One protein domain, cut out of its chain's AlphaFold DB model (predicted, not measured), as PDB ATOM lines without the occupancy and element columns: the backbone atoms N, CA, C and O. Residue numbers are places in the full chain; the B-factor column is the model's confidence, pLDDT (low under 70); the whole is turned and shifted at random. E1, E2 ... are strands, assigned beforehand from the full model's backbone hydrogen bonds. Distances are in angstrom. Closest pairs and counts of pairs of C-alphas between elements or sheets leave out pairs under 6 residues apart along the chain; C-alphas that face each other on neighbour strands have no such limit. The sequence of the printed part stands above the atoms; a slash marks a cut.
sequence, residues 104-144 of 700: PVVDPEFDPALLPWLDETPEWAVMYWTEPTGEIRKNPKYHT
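AT A GLANCE: This is residues 104 to 144 of the 700 residues of the protein "ADP-ribosylglycohydrolase" of Amycolatopsis suaedae (UniProt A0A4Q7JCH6). With little regular structure, this is a small three-stranded antiparallel sheet, E1 E2 E3, with a long loop between E1 and E2 whose residues 113 to 119 stick out at one end. The printed part has 41 residues, 11 of them in named strands, with no named helix; the class is all strand. It is elongated, 32 by 19 by 15 A, and only just loose, close to compact, with a radius of gyration of the C-alphas of 10.9 A.

HOW THE PARTS SIT: E1, residues 104 to 106, is an edge strand and forms a hairpin with E2, residues 126 to 130, antiparallel at 144 degrees; N 105 and O 128 are 2.8 A apart, within hydrogen-bond range. E2, the inner strand, forms a hairpin with E3, residues 136 to 138, antiparallel at 151 degrees, with N 129 and O 137 within hydrogen-bond range at 2.9 A. The three make a meander, each strand the antiparallel neighbour of the one before. E1 and E3 are apart.

IN THESE COORDINATES: E1 begins at C-alpha 104 (41.422, -42.713, 2.445) and is 6.0 A long. E2 is 10.8 A long. E3 is 6.2 A long and ends at C-alpha 138 (49.566, -47.778, 5.766).

THE WHOLE: The C-alphas farthest apart, of Trp 117 and Thr 133, are 32.4 A apart. The link E1 to E2 is long, 19 residues; E2 to E3 is tight. The printed part has no cut, and no printed residue is under 70 in pLDDT.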
ATOM      1  N   PRO A 104      40.206 -42.699   3.245       91.12
ATOM      2  CA  PRO A 104      41.422 -42.713   2.445       91.12
ATOM      3  C   PRO A 104      42.072 -41.327   2.445       91.12
ATOM      4  O   PRO A 104      41.442 -40.328   2.094       91.12
ATOM      5  N   VAL A 105      43.357 -41.269   2.785       90.56
ATOM      6  CA  VAL A 105      44.184 -40.075   2.602       90.56
ATOM      7  C   VAL A 105      44.934 -40.214   1.287       90.56
ATOM      8  O   VAL A 105      45.834 -41.044   1.145       90.56
ATOM      9  N   VAL A 106      44.517 -39.420   0.307       90.75
ATOM     10  CA  VAL A 106      45.024 -39.453  -1.068       90.75
ATOM     11  C   VAL A 106      46.258 -38.563  -1.194       90.75
ATOM     12  O   VAL A 106      46.344 -37.524  -0.540       90.75
ATOM     13  N   ASP A 107      47.219 -38.966  -2.027       90.50
ATOM     14  CA  ASP A 107      48.350 -38.109  -2.370       90.50
ATOM     15  C   ASP A 107      47.824 -36.796  -2.989       90.50
ATOM     16  O   ASP A 107      47.066 -36.853  -3.960       90.50
ATOM     17  N   PRO A 108      48.198 -35.613  -2.460       89.19
ATOM     18  CA  PRO A 108      47.721 -34.322  -2.964       89.19
ATOM     19  C   PRO A 108      48.120 -34.041  -4.419       89.19
ATOM     20  O   PRO A 108      47.566 -33.143  -5.047       89.19
ATOM     21  N   GLU A 109      49.088 -34.780  -4.963       90.50
ATOM     22  CA  GLU A 109      49.447 -34.698  -6.373       90.50
ATOM     23  C   GLU A 109      48.440 -35.399  -7.295       90.50
ATOM     24  O   GLU A 109      48.464 -35.131  -8.500       90.50
ATOM     25  N   PHE A 110      47.572 -36.276  -6.767       92.75
ATOM     26  CA  PHE A 110      46.508 -36.939  -7.521       92.75
ATOM     27  C   PHE A 110      45.342 -35.989  -7.801       92.75
ATOM     28  O   PHE A 110      44.825 -35.317  -6.912       92.75
ATOM     29  N   ASP A 111      44.910 -35.966  -9.056       91.88
ATOM     30  CA  ASP A 111      43.867 -35.082  -9.549       91.88
ATOM     31  C   ASP A 111      42.743 -35.895 -10.187       91.88
ATOM     32  O   ASP A 111      42.893 -36.363 -11.321       91.88
ATOM     33  N   PRO A 112      41.615 -36.082  -9.485       88.75
ATOM     34  CA  PRO A 112      40.507 -36.863 -10.014       88.75
ATOM     35  C   PRO A 112      39.875 -36.207 -11.250       88.75
ATOM     36  O   PRO A 112      39.338 -36.911 -12.101       88.75
ATOM     37  N   ALA A 113      39.974 -34.879 -11.404       88.62
ATOM     38  CA  ALA A 113      39.427 -34.184 -12.569       88.62
ATOM     39  C   ALA A 113      40.226 -34.474 -13.849       88.62
ATOM     40  O   ALA A 113      39.675 -34.389 -14.947       88.62
ATOM     41  N   LEU A 114      41.503 -34.858 -13.720       89.38
ATOM     42  CA  LEU A 114      42.340 -35.266 -14.848       89.38
ATOM     43  C   LEU A 114      41.920 -36.626 -15.422       89.38
ATOM     44  O   LEU A 114      42.182 -36.899 -16.591       89.38
ATOM     45  N   LEU A 115      41.288 -37.483 -14.616       90.00
ATOM     46  CA  LEU A 115      40.956 -38.865 -14.964       90.00
ATOM     47  C   LEU A 115      39.474 -39.151 -14.672       90.00
ATOM     48  O   LEU A 115      39.160 -40.013 -13.852       90.00
ATOM     49  N   PRO A 116      38.538 -38.465 -15.355       83.44
ATOM     50  CA  PRO A 116      37.107 -38.507 -15.030       83.44
ATOM     51  C   PRO A 116      36.443 -39.870 -15.287       83.44
ATOM     52  O   PRO A 116      35.276 -40.059 -14.963       83.44
ATOM     53  N   TRP A 117      37.158 -40.806 -15.914       83.38
ATOM     54  CA  TRP A 117      36.715 -42.178 -16.163       83.38
ATOM     55  C   TRP A 117      37.051 -43.144 -15.016       83.38
ATOM     56  O   TRP A 117      36.713 -44.322 -15.114       83.38
ATOM     57  N   LEU A 118      37.736 -42.682 -13.964       85.12
ATOM     58  CA  LEU A 118      37.927 -43.445 -12.734       85.12
ATOM     59  C   LEU A 118      36.700 -43.272 -11.831       85.12
ATOM     60  O   LEU A 118      36.430 -42.172 -11.357       85.12
ATOM     61  N   ASP A 119      35.981 -44.367 -11.582       78.31
ATOM     62  CA  ASP A 119      34.793 -44.368 -10.714       78.31
ATOM     63  C   ASP A 119      35.150 -44.188  -9.223       78.31
ATOM     64  O   ASP A 119      34.354 -43.668  -8.443       78.31
ATOM     65  N   GLU A 120      36.360 -44.598  -8.827       84.44
ATOM     66  CA  GLU A 120      36.874 -44.539  -7.456       84.44
ATOM     67  C   GLU A 120      38.335 -44.075  -7.439       84.44
ATOM     68  O   GLU A 120      39.068 -44.222  -8.422       84.44
ATOM     69  N   THR A 121      38.788 -43.545  -6.297       86.94
ATOM     70  CA  THR A 121      40.200 -43.202  -6.111       86.94
ATOM     71  C   THR A 121      41.053 -44.472  -6.181       86.94
ATOM     72  O   THR A 121      40.860 -45.381  -5.372       86.94
ATOM     73  N   PRO A 122      42.034 -44.546  -7.092       90.50
ATOM     74  CA  PRO A 122      42.854 -45.735  -7.238       90.50
ATOM     75  C   PRO A 122      43.709 -45.978  -5.993       90.50
ATOM     76  O   PRO A 122      44.311 -45.054  -5.446       90.50
ATOM     77  N   GLU A 123      43.833 -47.243  -5.575       90.44
ATOM     78  CA  GLU A 123      44.610 -47.606  -4.382       90.44
ATOM     79  C   GLU A 123      46.063 -47.125  -4.461       90.44
ATOM     80  O   GLU A 123      46.629 -46.755  -3.442       90.44
ATOM     81  N   TRP A 124      46.675 -47.064  -5.646       89.88
ATOM     82  CA  TRP A 124      48.047 -46.564  -5.782       89.88
ATOM     83  C   TRP A 124      48.202 -45.075  -5.440       89.88
ATOM     84  O   TRP A 124      49.314 -44.659  -5.121       89.88
ATOM     85  N   ALA A 125      47.117 -44.291  -5.465       91.06
ATOM     86  CA  ALA A 125      47.098 -42.882  -5.066       91.06
ATOM     87  C   ALA A 125      46.779 -42.697  -3.575       91.06
ATOM     88  O   ALA A 125      47.006 -41.622  -3.022       91.06
ATOM     89  N   VAL A 126      46.240 -43.723  -2.909       91.56
ATOM     90  CA  VAL A 126      45.891 -43.662  -1.485       91.56
ATOM     91  C   VAL A 126      47.147 -43.903  -0.662       91.56
ATOM     92  O   VAL A 126      47.678 -45.006  -0.653       91.56
ATOM     93  N   MET A 127      47.625 -42.900   0.064       88.81
ATOM     94  CA  MET A 127      48.833 -43.029   0.877       88.81
ATOM     95  C   MET A 127      48.625 -43.951   2.086       88.81
ATOM     96  O   MET A 127      49.463 -44.798   2.408       88.81
ATOM     97  N   TYR A 128      47.512 -43.757   2.787       88.88
ATOM     98  CA  TYR A 128      47.104 -44.522   3.961       88.88
ATOM     99  C   TYR A 128      45.610 -44.313   4.220       88.88
ATOM    100  O   TYR A 128      44.992 -43.419   3.643       88.88
ATOM    101  N   TRP A 129      45.040 -45.122   5.106       90.06
ATOM    102  CA  TRP A 129      43.706 -44.900   5.649       90.06
ATOM    103  C   TRP A 129      43.808 -44.429   7.090       90.06
ATOM    104  O   TRP A 129      44.615 -44.955   7.862       90.06
ATOM    105  N   THR A 130      42.984 -43.450   7.442       88.62
ATOM    106  CA  THR A 130      42.732 -43.100   8.837       88.62
ATOM    107  C   THR A 130      41.547 -43.927   9.302       88.62
ATOM    108  O   THR A 130      40.422 -43.738   8.833       88.62
ATOM    109  N   GLU A 131      41.814 -44.874  10.193       87.44
ATOM    110  CA  GLU A 131      40.788 -45.675  10.842       87.44
ATOM    111  C   GLU A 131      39.906 -44.771  11.722       87.44
ATOM    112  O   GLU A 131      40.361 -43.727  12.197       87.44
ATOM    113  N   PRO A 132      38.655 -45.155  12.015       83.12
ATOM    114  CA  PRO A 132      37.763 -44.372  12.879       83.12
ATOM    115  C   PRO A 132      38.311 -44.110  14.281       83.12
ATOM    116  O   PRO A 132      37.927 -43.148  14.944       83.12
ATOM    117  N   THR A 133      39.203 -44.988  14.736       82.94
ATOM    118  CA  THR A 133      39.940 -44.884  15.998       82.94
ATOM    119  C   THR A 133      41.015 -43.792  15.971       82.94
ATOM    120  O   THR A 133      41.573 -43.465  17.015       82.94
ATOM    121  N   GLY A 134      41.314 -43.230  14.796       79.44
ATOM    122  CA  GLY A 134      42.442 -42.336  14.542       79.44
ATOM    123  C   GLY A 134      43.743 -43.070  14.208       79.44
ATOM    124  O   GLY A 134      44.755 -42.420  13.947       79.44
ATOM    125  N   GLU A 135      43.747 -44.407  14.205       84.88
ATOM    126  CA  GLU A 135      44.923 -45.187  13.822       84.88
ATOM    127  C   GLU A 135      45.208 -45.069  12.321       84.88
ATOM    128  O   GLU A 135      44.305 -45.033  11.488       84.88
ATOM    129  N   ILE A 136      46.491 -45.018  11.963       86.12
ATOM    130  CA  ILE A 136      46.923 -44.928  10.567       86.12
ATOM    131  C   ILE A 136      47.222 -46.333  10.047       86.12
ATOM    132  O   ILE A 136      48.208 -46.960  10.450       86.12
ATOM    133  N   ARG A 137      46.432 -46.799   9.078       88.81
ATOM    134  CA  ARG A 137      46.712 -48.022   8.322       88.81
ATOM    135  C   ARG A 137      47.442 -47.679   7.027       88.81
ATOM    136  O   ARG A 137      46.859 -47.143   6.086       88.81
ATOM    137  N   LYS A 138      48.736 -48.007   6.962       85.88
ATOM    138  CA  LYS A 138      49.566 -47.778   5.766       85.88
ATOM    139  C   LYS A 138      49.064 -48.587   4.571       85.88
ATOM    140  O   LYS A 138      48.677 -49.745   4.726       85.88
ATOM    141  N   ASN A 139      49.155 -48.004   3.379       89.69
ATOM    142  CA  ASN A 139      48.858 -48.704   2.140       89.69
ATOM    143  C   ASN A 139      50.127 -49.305   1.506       89.69
ATOM    144  O   ASN A 139      50.979 -48.550   1.042       89.69
ATOM    145  N   PRO A 140      50.269 -50.642   1.421       87.69
ATOM    146  CA  PRO A 140      51.423 -51.259   0.766       87.69
ATOM    147  C   PRO A 140      51.427 -51.094  -0.762       87.69
ATOM    148  O   PRO A 140      52.463 -51.304  -1.382       87.69
ATOM    149  N   LYS A 141      50.289 -50.740  -1.373       88.94
ATOM    150  CA  LYS A 141      50.147 -50.536  -2.823       88.94
ATOM    151  C   LYS A 141      50.337 -49.079  -3.251       88.94
ATOM    152  O   LYS A 141      50.241 -48.780  -4.435       88.94
ATOM    153  N   TYR A 142      50.558 -48.173  -2.302       87.75
ATOM    154  CA  TYR A 142      50.776 -46.762  -2.590       87.75
ATOM    155  C   TYR A 142      52.060 -46.554  -3.398       87.75
ATOM    156  O   TYR A 142      53.138 -47.010  -3.007       87.75
ATOM    157  N   HIS A 143      51.952 -45.800  -4.490       86.44
ATOM    158  CA  HIS A 143      53.083 -45.366  -5.292       86.44
ATOM    159  C   HIS A 143      53.266 -43.862  -5.135       86.44
ATOM    160  O   HIS A 143      52.383 -43.083  -5.469       86.44
ATOM    161  N   THR A 144      54.445 -43.447  -4.680       85.50
ATOM    162  CA  THR A 144      54.755 -42.032  -4.459       85.50
ATOM    163  C   THR A 144      54.570 -41.181  -5.712       85.50
ATOM    164  O   THR A 144      55.093 -41.561  -6.765       85.50
TER     165      THR A 144